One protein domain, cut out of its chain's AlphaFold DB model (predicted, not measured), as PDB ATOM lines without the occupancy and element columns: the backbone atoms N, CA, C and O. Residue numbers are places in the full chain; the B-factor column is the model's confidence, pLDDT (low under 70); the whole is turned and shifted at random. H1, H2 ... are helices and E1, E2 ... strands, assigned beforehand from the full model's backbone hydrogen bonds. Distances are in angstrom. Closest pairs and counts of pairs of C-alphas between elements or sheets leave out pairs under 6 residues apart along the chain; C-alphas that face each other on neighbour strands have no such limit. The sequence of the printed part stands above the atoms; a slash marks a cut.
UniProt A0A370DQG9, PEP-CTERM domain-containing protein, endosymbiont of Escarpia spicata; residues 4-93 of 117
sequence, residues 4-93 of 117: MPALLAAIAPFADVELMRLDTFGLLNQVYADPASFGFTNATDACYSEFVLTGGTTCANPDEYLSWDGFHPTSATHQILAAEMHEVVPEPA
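What this domain is: This is residues 4 to 93 of the 117 residues of the protein "PEP-CTERM domain-containing protein" of endosymbiont of Escarpia spicata (UniProt A0A370DQG9). A loose body holds the helices H2 and H4 at a steep angle, with a small two-strand sheet, E1 and E2, and the short helix H3 towards one end; a long link leads away from this body to H1 at the opposite end. Residues 12 to 18 of that link stick out, and a long loop, residues 47 to 64, joins the two strands. The printed part has 90 residues, with elements in the order H1, H2, H3, E1, E2, H4; the sheet is parallel, and the class is mostly helix, with 44 residues in named elements, under half. It is loose, with a radius of gyration of the C-alphas of 16.9 A, and elongated, spanning 49 by 28 by 27 A.

Where its parts are: H1, residues 4 to 11, begins at C-alpha 4 (321.282, 259.768, 142.516) and is 10.8 A long. H2, residues 24 to 33, is 14.0 A long. H3 is residues 35 to 38, E1 residues 42 to 46 and E2 residues 65 to 67. H4, residues 75 to 88, is 20.0 A long and ends at C-alpha 88 (308.486, 264.973, 133.070).

How they stand to each other: H1 and H2 are apart. H2 and H4 are close but not clearly touching, with C-alphas of Thr 24 and Leu 81 closest at 7.2 A, at a steep tilt of 49 degrees, opposite ways. E1 and E2 are parallel, with N 66 and O 42 within hydrogen-bond range at 2.9 A. The closest C-alphas of E2 and H4, Leu 66 and Thr 77, are 5.7 A apart. In H1, H2 and H4 every O i to N i+4 pair is within hydrogen-bond range; H3 is too short for one.

The domain as a whole: The farthest C-alphas, Pro 13 and Ala 60, are 50.1 A apart. The printed part has no cut. The links H1 to H2 and E1 to E2 are long. Residue 92 is under 70 in pLDDT; the mean of the printed part is 91.3.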
ATOM      1  N   MET A   4     321.041 259.378 143.903       72.81
ATOM      2  CA  MET A   4     321.282 259.768 142.516       72.81
ATOM      3  C   MET A   4     322.555 259.179 141.890       72.81
ATOM      4  O   MET A   4     322.459 258.637 140.789       72.81
ATOM      5  N   PRO A   5     323.735 259.240 142.545       79.38
ATOM      6  CA  PRO A   5     324.981 258.755 141.953       79.38
ATOM      7  C   PRO A   5     325.001 257.230 141.811       79.38
ATOM      8  O   PRO A   5     325.471 256.715 140.801       79.38
ATOM      9  N   ALA A   6     324.441 256.511 142.789       82.94
ATOM     10  CA  ALA A   6     324.334 255.054 142.746       82.94
ATOM     11  C   ALA A   6     323.388 254.588 141.628       82.94
ATOM     12  O   ALA A   6     323.717 253.664 140.889       82.94
ATOM     13  N   LEU A   7     322.249 255.270 141.458       82.00
ATOM     14  CA  LEU A   7     321.314 254.988 140.372       82.00
ATOM     15  C   LEU A   7     321.933 255.276 138.997       82.00
ATOM     16  O   LEU A   7     321.802 254.453 138.100       82.00
ATOM     17  N   LEU A   8     322.649 256.397 138.839       81.44
ATOM     18  CA  LEU A   8     323.351 256.720 137.590       81.44
ATOM     19  C   LEU A   8     324.400 255.660 137.228       81.44
ATOM     20  O   LEU A   8     324.488 255.250 136.076       81.44
ATOM     21  N   ALA A   9     325.169 255.188 138.213       85.50
ATOM     22  CA  ALA A   9     326.157 254.134 138.004       85.50
ATOM     23  C   ALA A   9     325.507 252.797 137.606       85.50
ATOM     24  O   ALA A   9     326.031 252.097 136.742       85.50
ATOM     25  N   ALA A  10     324.357 252.456 138.197       85.62
ATOM     26  CA  ALA A  10     323.635 251.222 137.895       85.62
ATOM     27  C   ALA A  10     323.045 251.199 136.475       85.62
ATOM     28  O   ALA A  10     323.000 250.136 135.859       85.62
ATOM     29  N   ILE A  11     322.612 252.352 135.949       86.44
ATOM     30  CA  ILE A  11     322.020 252.438 134.605       86.44
ATOM     31  C   ILE A  11     323.041 252.684 133.492       86.44
ATOM     32  O   ILE A  11     322.693 252.555 132.325       86.44
ATOM     33  N   ALA A  12     324.291 253.020 133.828       85.25
ATOM     34  CA  ALA A  12     325.341 253.330 132.857       85.25
ATOM     35  C   ALA A  12     325.531 252.281 131.731       85.25
ATOM     36  O   ALA A  12     325.863 252.686 130.618       85.25
ATOM     37  N   PRO A  13     325.308 250.965 131.949       91.75
ATOM     38  CA  PRO A  13     325.363 249.971 130.872       91.75
ATOM     39  C   PRO A  13     324.219 250.054 129.845       91.75
ATOM     40  O   PRO A  13     324.335 249.470 128.772       91.75
ATOM     41  N   PHE A  14     323.121 250.749 130.152       88.69
ATOM     42  CA  PHE A  14     321.941 250.886 129.293       88.69
ATOM     43  C   PHE A  14     321.944 252.250 128.591       88.69
ATOM     44  O   PHE A  14     321.104 253.104 128.863       88.69
ATOM     45  N   ALA A  15     322.910 252.465 127.696       80.56
ATOM     46  CA  ALA A  15     323.132 253.759 127.040       80.56
ATOM     47  C   ALA A  15     321.937 254.270 126.205       80.56
ATOM     48  O   ALA A  15     321.827 255.472 125.983       80.56
ATOM     49  N   ASP A  16     321.037 253.373 125.788       87.81
ATOM     50  CA  ASP A  16     319.842 253.700 125.000       87.81
ATOM     51  C   ASP A  16     318.601 254.005 125.867       87.81
ATOM     52  O   ASP A  16     317.508 254.212 125.339       87.81
ATOM     53  N   VAL A  17     318.735 254.002 127.198       85.56
ATOM     54  CA  VAL A  17     317.638 254.299 128.128       85.56
ATOM     55  C   VAL A  17     317.705 255.755 128.574       85.56
ATOM     56  O   VAL A  17     318.664 256.190 129.210       85.56
ATOM     57  N   GLU A  18     316.630 256.494 128.316       83.75
ATOM     58  CA  GLU A  18     316.393 257.791 128.941       83.75
ATOM     59  C   GLU A  18     315.780 257.590 130.334       83.75
ATOM     60  O   GLU A  18     314.697 257.019 130.476       83.75
ATOM     61  N   LEU A  19     316.474 258.049 131.383       83.12
ATOM     62  CA  LEU A  19     315.949 258.004 132.747       83.12
ATOM     63  C   LEU A  19     315.234 259.312 133.097       83.12
ATOM     64  O   LEU A  19     315.866 260.307 133.456       83.12
ATOM     65  N   MET A  20     313.910 259.247 133.102       86.31
ATOM     66  CA  MET A  20     313.030 260.275 133.645       86.31
ATOM     67  C   MET A  20     312.841 260.069 135.151       86.31
ATOM     68  O   MET A  20     312.693 258.938 135.620       86.31
ATOM     69  N   ARG A  21     312.861 261.154 135.930       85.25
ATOM     70  CA  ARG A  21     312.697 261.094 137.388       85.25
ATOM     71  C   ARG A  21     311.533 261.955 137.839       85.25
ATOM     72  O   ARG A  21     311.518 263.147 137.570       85.25
ATOM     73  N   LEU A  22     310.645 261.342 138.612       90.19
ATOM     74  CA  LEU A  22     309.594 262.015 139.357       90.19
ATOM     75  C   LEU A  22     309.913 261.912 140.853       90.19
ATOM     76  O   LEU A  22     309.990 260.807 141.394       90.19
ATOM     77  N   ASP A  23     310.117 263.049 141.520       91.69
ATOM     78  CA  ASP A  23     310.305 263.097 142.976       91.69
ATOM     79  C   ASP A  23     308.950 263.054 143.692       91.69
ATOM     80  O   ASP A  23     308.428 264.060 144.172       91.69
ATOM     81  N   THR A  24     308.360 261.861 143.754       93.56
ATOM     82  CA  THR A  24     307.065 261.647 144.415       93.56
ATOM     83  C   THR A  24     307.108 261.978 145.904       93.56
ATOM     84  O   THR A  24     306.126 262.476 146.444       93.56
ATOM     85  N   PHE A  25     308.242 261.749 146.574       93.81
ATOM     86  CA  PHE A  25     308.413 262.078 147.989       93.81
ATOM     87  C   PHE A  25     308.414 263.592 148.212       93.81
ATOM     88  O   PHE A  25     307.715 264.088 149.095       93.81
ATOM     89  N   GLY A  26     309.182 264.333 147.411       95.62
ATOM     90  CA  GLY A  26     309.210 265.791 147.450       95.62
ATOM     91  C   GLY A  26     307.849 266.406 147.130       95.62
ATOM     92  O   GLY A  26     307.420 267.316 147.838       95.62
ATOM     93  N   LEU A  27     307.149 265.885 146.119       95.94
ATOM     94  CA  LEU A  27     305.804 266.335 145.765       95.94
ATOM     95  C   LEU A  27     304.806 266.069 146.893       95.94
ATOM     96  O   LEU A  27     304.150 266.995 147.358       95.94
ATOM     97  N   LEU A  28     304.719 264.831 147.384       95.62
ATOM     98  CA  LEU A  28     303.766 264.489 148.440       95.62
ATOM     99  C   LEU A  28     304.031 265.298 149.711       95.62
ATOM    100  O   LEU A  28     303.082 265.803 150.294       95.62
ATOM    101  N   ASN A  29     305.288 265.520 150.111       96.50
ATOM    102  CA  ASN A  29     305.582 266.385 151.259       96.50
ATOM    103  C   ASN A  29     305.064 267.818 151.083       96.50
ATOM    104  O   ASN A  29     304.619 268.410 152.060       96.50
ATOM    105  N   GLN A  30     305.108 268.374 149.869       97.25
ATOM    106  CA  GLN A  30     304.527 269.692 149.595       97.25
ATOM    107  C   GLN A  30     303.004 269.662 149.747       97.25
ATOM    108  O   GLN A  30     302.445 270.521 150.424       97.25
ATOM    109  N   VAL A  31     302.351 268.633 149.200       97.44
ATOM    110  CA  VAL A  31     300.894 268.469 149.294       97.44
ATOM    111  C   VAL A  31     300.440 268.260 150.746       97.44
ATOM    112  O   VAL A  31     299.475 268.877 151.179       97.44
ATOM    113  N   TYR A  32     301.153 267.455 151.539       95.69
ATOM    114  CA  TYR A  32     300.860 267.268 152.967       95.69
ATOM    115  C   TYR A  32     301.145 268.517 153.814       95.69
ATOM    116  O   TYR A  32     300.506 268.704 154.849       95.69
ATOM    117  N   ALA A  33     302.104 269.360 153.415       97.75
ATOM    118  CA  ALA A  33     302.447 270.577 154.146       97.75
ATOM    119  C   ALA A  33     301.412 271.700 153.961       97.75
ATOM    120  O   ALA A  33     301.221 272.496 154.880       97.75
ATOM    121  N   ASP A  34     300.751 271.759 152.804       97.94
ATOM    122  CA  ASP A  34     299.702 272.737 152.506       97.94
ATOM    123  C   ASP A  34     298.550 272.108 151.694       97.94
ATOM    124  O   ASP A  34     298.340 272.443 150.532       97.94
ATOM    125  N   PRO A  35     297.774 271.186 152.286       97.88
ATOM    126  CA  PRO A  35     296.737 270.434 151.570       97.88
ATOM    127  C   PRO A  35     295.658 271.327 150.946       97.88
ATOM    128  O   PRO A  35     295.107 270.998 149.893       97.88
ATOM    129  N   ALA A  36     295.384 272.481 151.559       97.81
ATOM    130  CA  ALA A  36     294.352 273.401 151.105       97.81
ATOM    131  C   ALA A  36     294.682 274.040 149.745       97.81
ATOM    132  O   ALA A  36     293.767 274.249 148.947       97.81
ATOM    133  N   SER A  37     295.959 274.312 149.439       97.94
ATOM    134  CA  SER A  37     296.343 274.845 148.121       97.94
ATOM    135  C   SER A  37     296.181 273.833 146.988       97.94
ATOM    136  O   SER A  37     296.056 274.230 145.830       97.94
ATOM    137  N   PHE A  38     296.085 272.547 147.327       97.50
ATOM    138  CA  PHE A  38     295.802 271.454 146.400       97.50
ATOM    139  C   PHE A  38     294.328 271.015 146.407       97.50
ATOM    140  O   PHE A  38     293.970 270.074 145.706       97.50
ATOM    141  N   GLY A  39     293.459 271.705 147.156       97.19
ATOM    142  CA  GLY A  39     292.018 271.437 147.187       97.19
ATOM    143  C   GLY A  39     291.569 270.387 148.205       97.19
ATOM    144  O   GLY A  39     290.395 270.021 148.206       97.19
ATOM    145  N   PHE A  40     292.452 269.929 149.095       98.50
ATOM    146  CA  PHE A  40     292.102 268.973 150.144       98.50
ATOM    147  C   PHE A  40     291.691 269.670 151.436       98.50
ATOM    148  O   PHE A  40     292.308 270.644 151.873       98.50
ATOM    149  N   THR A  41     290.689 269.111 152.110       98.06
ATOM    150  CA  THR A  41     290.287 269.531 153.459       98.06
ATOM    151  C   THR A  41     290.703 268.526 154.529       98.06
ATOM    152  O   THR A  41     290.680 268.869 155.710       98.06
ATOM    153  N   ASN A  42     291.089 267.300 154.150       97.56
ATOM    154  CA  ASN A  42     291.584 266.287 155.076       97.56
ATOM    155  C   ASN A  42     292.896 265.649 154.587       97.56
ATOM    156  O   ASN A  42     292.942 264.960 153.570       97.56
ATOM    157  N   ALA A  43     293.963 265.875 155.354       96.12
ATOM    158  CA  ALA A  43     295.300 265.330 155.115       96.12
ATOM    159  C   ALA A  43     295.732 264.274 156.141       96.12
ATOM    160  O   ALA A  43     296.852 263.772 156.074       96.12
ATOM    161  N   THR A  44     294.879 263.979 157.120       95.50
ATOM    162  CA  THR A  44     295.253 263.216 158.317       95.50
ATOM    163  C   THR A  44     294.548 261.869 158.359       95.50
ATOM    164  O   THR A  44     295.169 260.864 158.698       95.50
ATOM    165  N   ASP A  45     293.262 261.846 158.012       95.75
ATOM    166  CA  ASP A  45     292.430 260.653 158.079       95.75
ATOM    167  C   ASP A  45     292.374 259.933 156.727       95.75
ATOM    168  O   ASP A  45     292.480 260.539 155.659       95.75
ATOM    169  N   ALA A  46     292.143 258.625 156.782       96.00
ATOM    170  CA  ALA A  46     291.793 257.829 155.614       96.00
ATOM    171  C   ALA A  46     290.316 258.030 155.233       96.00
ATOM    172  O   ALA A  46     289.442 258.047 156.102       96.00
ATOM    173  N   CYS A  47     290.020 258.119 153.933       97.69
ATOM    174  CA  CYS A  47     288.637 258.145 153.452       97.69
ATOM    175  C   CYS A  47     287.941 256.777 153.572       97.69
ATOM    176  O   CYS A  47     286.739 256.711 153.829       97.69
ATOM    177  N   TYR A  48     288.666 255.679 153.370       96.94
ATOM    178  CA  TYR A  48     288.158 254.319 153.486       96.94
ATOM    179  C   TYR A  48     288.518 253.740 154.855       96.94
ATOM    180  O   TYR A  48     289.673 253.768 155.278       96.94
ATOM    181  N   SER A  49     287.512 253.233 155.569       93.88
ATOM    182  CA  SER A  49     287.645 252.875 156.988       93.88
ATOM    183  C   SER A  49     288.481 251.624 157.255       93.88
ATOM    184  O   SER A  49     288.896 251.405 158.388       93.88
ATOM    185  N   GLU A  50     288.699 250.792 156.239       91.19
ATOM    186  CA  GLU A  50     289.476 249.561 156.355       91.19
ATOM    187  C   GLU A  50     290.829 249.711 155.671       91.19
ATOM    188  O   GLU A  50     290.962 250.354 154.633       91.19
ATOM    189  N   PHE A  51     291.848 249.060 156.221       85.25
ATOM    190  CA  PHE A  51     293.172 249.075 155.623       85.25
ATOM    191  C   PHE A  51     293.349 247.863 154.699       85.25
ATOM    192  O   PHE A  51     293.597 246.757 155.176       85.25
ATOM    193  N   VAL A  52     293.201 248.056 153.379       73.00
ATOM    194  CA  VAL A  52     293.377 247.017 152.331       73.00
ATOM    195  C   VAL A  52     292.353 245.861 152.389       73.00
ATOM    196  O   VAL A  52     292.284 245.036 151.478       73.00
ATOM    197  N   LEU A  53     291.498 245.816 153.414       83.50
ATOM    198  CA  LEU A  53     290.437 244.821 153.573       83.50
ATOM    199  C   LEU A  53     289.120 245.271 152.930       83.50
ATOM    200  O   LEU A  53     288.831 246.459 152.779       83.50
ATOM    201  N   THR A  54     288.291 244.301 152.550       84.50
ATOM    202  CA  THR A  54     286.941 244.551 152.031       84.50
ATOM    203  C   THR A  54     285.936 244.744 153.172       84.50
ATOM    204  O   THR A  54     286.141 244.264 154.282       84.50
ATOM    205  N   GLY A  55     284.820 245.421 152.883       89.19
ATOM    206  CA  GLY A  55     283.720 245.613 153.840       89.19
ATOM    207  C   GLY A  55     283.758 246.931 154.617       89.19
ATOM    208  O   GLY A  55     282.887 247.159 155.451       89.19
ATOM    209  N   GLY A  56     284.724 247.802 154.325       91.06
ATOM    210  CA  GLY A  56     284.791 249.141 154.886       91.06
ATOM    211  C   GLY A  56     283.755 250.094 154.304       91.06
ATOM    212  O   GLY A  56     283.058 249.808 153.328       91.06
ATOM    213  N   THR A  57     283.691 251.270 154.912       95.62
ATOM    214  CA  THR A  57     282.878 252.394 154.453       95.62
ATOM    215  C   THR A  57     283.773 253.458 153.839       95.62
ATOM    216  O   THR A  57     284.884 253.690 154.312       95.62
ATOM    217  N   THR A  58     283.290 254.086 152.774       96.62
ATOM    218  CA  THR A  58     283.949 255.225 152.133       96.62
ATOM    219  C   THR A  58     283.363 256.518 152.687       96.62
ATOM    220  O   THR A  58     282.152 256.614 152.899       96.62
ATOM    221  N   CYS A  59     284.218 257.510 152.921       96.94
ATOM    222  CA  CYS A  59     283.823 258.861 153.288       96.94
ATOM    223  C   CYS A  59     282.895 259.493 152.231       96.94
ATOM    224  O   CYS A  59     282.810 259.032 151.093       96.94
ATOM    225  N   ALA A  60     282.188 260.567 152.597       98.00
ATOM    226  CA  ALA A  60     281.209 261.192 151.705       98.00
ATOM    227  C   ALA A  60     281.845 261.809 150.443       98.00
ATOM    228  O   ALA A  60     281.291 261.660 149.357       98.00
ATOM    229  N   ASN A  61     283.009 262.453 150.594       97.69
ATOM    230  CA  ASN A  61     283.707 263.172 149.525       97.69
ATOM    231  C   ASN A  61     285.179 262.721 149.433       97.69
ATOM    232  O   ASN A  61     286.051 263.365 150.014       97.69
ATOM    233  N   PRO A  62     285.494 261.630 148.715       97.62
ATOM    234  CA  PRO A  62     286.870 261.131 148.606       97.62
ATOM    235  C   PRO A  62     287.865 262.123 147.998       97.62
ATOM    236  O   PRO A  62     289.051 262.046 148.300       97.62
ATOM    237  N   ASP A  63     287.398 263.059 147.172       98.31
ATOM    238  CA  ASP A  63     288.259 264.045 146.511       98.31
ATOM    239  C   ASP A  63     288.749 265.152 147.460       98.31
ATOM    240  O   ASP A  63     289.705 265.855 147.150       98.31
ATOM    241  N   GLU A  64     288.146 265.278 148.645       98.00
ATOM    242  CA  GLU A  64     288.574 266.216 149.691       98.00
ATOM    243  C   GLU A  64     289.648 265.616 150.622       98.00
ATOM    244  O   GLU A  64     290.192 266.316 151.483       98.00
ATOM    245  N   TYR A  65     289.963 264.325 150.454       98.38
ATOM    246  CA  TYR A  65     290.911 263.567 151.269       98.38
ATOM    247  C   TYR A  65     292.194 263.282 150.488       98.38
ATOM    248  O   TYR A  65     292.148 262.891 149.323       98.38
ATOM    249  N   LEU A  66     293.345 263.395 151.149       98.06
ATOM    250  CA  LEU A  66     294.638 263.024 150.566       98.06
ATOM    251  C   LEU A  66     294.820 261.507 150.462       98.06
ATOM    252  O   LEU A  66     295.306 261.001 149.444       98.06
ATOM    253  N   SER A  67     294.416 260.791 151.510       96.94
ATOM    254  CA  SER A  67     294.647 259.357 151.678       96.94
ATOM    255  C   SER A  67     293.359 258.561 151.534       96.94
ATOM    256  O   SER A  67     292.331 258.861 152.147       96.94
ATOM    257  N   TRP A  68     293.416 257.518 150.715       97.00
ATOM    258  CA  TRP A  68     292.347 256.541 150.605       97.00
ATOM    259  C   TRP A  68     292.318 255.648 151.841       97.00
ATOM    260  O   TRP A  68     291.297 255.583 152.512       97.00
ATOM    261  N   ASP A  69     293.446 255.022 152.172       93.94
ATOM    262  CA  ASP A  69     293.647 254.222 153.382       93.94
ATOM    263  C   ASP A  69     294.961 254.630 154.075       93.94
ATOM    264  O   ASP A  69     295.482 255.714 153.828       93.94
ATOM    265  N   GLY A  70     295.522 253.793 154.953       89.19
ATOM    266  CA  GLY A  70     296.769 254.121 155.656       89.19
ATOM    267  C   GLY A  70     298.019 254.294 154.772       89.19
ATOM    268  O   GLY A  70     299.066 254.664 155.300       89.19
ATOM    269  N   PHE A  71     297.960 253.967 153.474       90.62
ATOM    270  CA  PHE A  71     299.135 253.881 152.594       90.62
ATOM    271  C   PHE A  71     298.847 254.372 151.172       90.62
ATOM    272  O   PHE A  71     299.741 254.916 150.523       90.62
ATOM    273  N   HIS A  72     297.627 254.174 150.672       94.88
ATOM    274  CA  HIS A  72     297.249 254.540 149.313       94.88
ATOM    275  C   HIS A  72     296.675 255.962 149.260       94.88
ATOM    276  O   HIS A  72     295.813 256.298 150.074       94.88
ATOM    277  N   PRO A  73     297.093 256.796 148.293       96.56
ATOM    278  CA  PRO A  73     296.468 258.089 148.043       96.56
ATOM    279  C   PRO A  73     295.076 257.944 147.409       96.56
ATOM    280  O   PRO A  73     294.759 256.931 146.782       96.56
ATOM    281  N   THR A  74     294.233 258.966 147.552       98.00
ATOM    282  CA  THR A  74     292.950 259.045 146.835       98.00
ATOM    283  C   THR A  74     293.149 259.297 145.340       98.00
ATOM    284  O   THR A  74     294.248 259.599 144.866       98.00
ATOM    285  N   SER A  75     292.055 259.206 144.578       98.12
ATOM    286  CA  SER A  75     292.070 259.525 143.149       98.12
ATOM    287  C   SER A  75     292.492 260.976 142.881       98.12
ATOM    288  O   SER A  75     293.277 261.219 141.966       98.12
ATOM    289  N   ALA A  76     292.066 261.919 143.726       98.31
ATOM    290  CA  ALA A  76     292.444 263.325 143.639       98.31
ATOM    291  C   ALA A  76     293.954 263.527 143.863       98.31
ATOM    292  O   ALA A  76     294.620 264.186 143.066       98.31
ATOM    293  N   THR A  77     294.546 262.868 144.861       98.00
ATOM    294  CA  THR A  77     296.007 262.897 145.055       98.00
ATOM    295  C   THR A  77     296.752 262.238 143.893       98.00
ATOM    296  O   THR A  77     297.794 262.728 143.453       98.00
ATOM    297  N   HIS A  78     296.211 261.150 143.337       98.06
ATOM    298  CA  HIS A  78     296.760 260.531 142.131       98.06
ATOM    299  C   HIS A  78     296.723 261.457 140.907       98.06
ATOM    300  O   HIS A  78     297.648 261.397 140.102       98.06
ATOM    301  N   GLN A  79     295.718 262.327 140.764       98.00
ATOM    302  CA  GLN A  79     295.668 263.304 139.669       98.00
ATOM    303  C   GLN A  79     296.812 264.321 139.757       98.00
ATOM    304  O   GLN A  79     297.404 264.649 138.731       98.00
ATOM    305  N   ILE A  80     297.183 264.756 140.963       97.25
ATOM    306  CA  ILE A  80     298.331 265.653 141.177       97.25
ATOM    307  C   ILE A  80     299.638 264.953 140.786       97.25
ATOM    308  O   ILE A  80     300.440 265.501 140.034       97.25
ATOM    309  N   LEU A  81     299.828 263.706 141.231       96.12
ATOM    310  CA  LEU A  81     300.978 262.885 140.834       96.12
ATOM    311  C   LEU A  81     301.042 262.678 139.313       96.12
ATOM    312  O   LEU A  81     302.126 262.710 138.733       96.12
ATOM    313  N   ALA A  82     299.895 262.455 138.670       95.12
ATOM    314  CA  ALA A  82     299.813 262.277 137.226       95.12
ATOM    315  C   ALA A  82     300.165 263.566 136.474       95.12
ATOM    316  O   ALA A  82     300.912 263.494 135.502       95.12
ATOM    317  N   ALA A  83     299.687 264.727 136.930       94.12
ATOM    318  CA  ALA A  83     300.022 266.018 136.333       94.12
ATOM    319  C   ALA A  83     301.538 266.273 136.362       94.12
ATOM    320  O   ALA A  83     302.120 266.602 135.333       94.12
ATOM    321  N   GLU A  84     302.199 266.007 137.489       92.69
ATOM    322  CA  GLU A  84     303.659 266.133 137.579       92.69
ATOM    323  C   GLU A  84     304.399 265.098 136.722       92.69
ATOM    324  O   GLU A  84     305.417 265.403 136.105       92.69
ATOM    325  N   MET A  85     303.881 263.872 136.617       90.88
ATOM    326  CA  MET A  85     304.453 262.878 135.705       90.88
ATOM    327  C   MET A  85     304.352 263.327 134.240       90.88
ATOM    328  O   MET A  85     305.284 263.095 133.472       90.88
ATOM    329  N   HIS A  86     303.249 263.972 133.851       88.50
ATOM    330  CA  HIS A  86     303.059 264.490 132.496       88.50
ATOM    331  C   HIS A  86     304.093 265.559 132.123       88.50
ATOM    332  O   HIS A  86     304.580 265.536 131.000       88.50
ATOM    333  N   GLU A  87     304.496 266.427 133.054       85.75
ATOM    334  CA  GLU A  87     305.532 267.446 132.811       85.75
ATOM    335  C   GLU A  87     306.935 266.843 132.612       85.75
ATOM    336  O   GLU A  87     307.788 267.419 131.934       85.75
ATOM    337  N   VAL A  88     307.192 265.664 133.187       84.88
ATOM    338  CA  VAL A  88     308.486 264.973 133.070       84.88
ATOM    339  C   VAL A  88     308.573 264.133 131.788       84.88
ATOM    340  O   VAL A  88     309.674 263.875 131.299       84.88
ATOM    341  N   VAL A  89     307.438 263.700 131.231       83.69
ATOM    342  CA  VAL A  89     307.397 262.876 130.016       83.69
ATOM    343  C   VAL A  89     307.350 263.774 128.773       83.69
ATOM    344  O   VAL A  89     306.387 264.514 128.591       83.69
ATOM    345  N   PRO A  90     308.329 263.687 127.853       74.69
ATOM    346  CA  PRO A  90     308.278 264.438 126.605       74.69
ATOM    347  C   PRO A  90     307.067 264.001 125.773       74.69
ATOM    348  O   PRO A  90     306.965 262.832 125.394       74.69
ATOM    349  N   GLU A  91     306.163 264.923 125.428       71.00
ATOM    350  CA  GLU A  91     305.093 264.598 124.485       71.00
ATOM    351  C   GLU A  91     305.669 264.432 123.066       71.00
ATOM    352  O   GLU A  91     306.241 265.375 122.499       71.00
ATOM    353  N   PRO A  92     305.539 263.251 122.436       66.44
ATOM    354  CA  PRO A  92     306.147 263.010 121.140       66.44
ATOM    355  C   PRO A  92     305.337 263.718 120.059       66.44
ATOM    356  O   PRO A  92     304.205 263.335 119.797       66.44
ATOM    357  N   ALA A  93     305.931 264.721 119.408       72.00
ATOM    358  CA  ALA A  93     305.553 265.292 118.108       72.00
ATOM    359  C   ALA A  93     304.050 265.532 117.828       72.00
ATOM    360  O   ALA A  93     303.699 265.738 116.669       72.00
TER     361      ALA A  93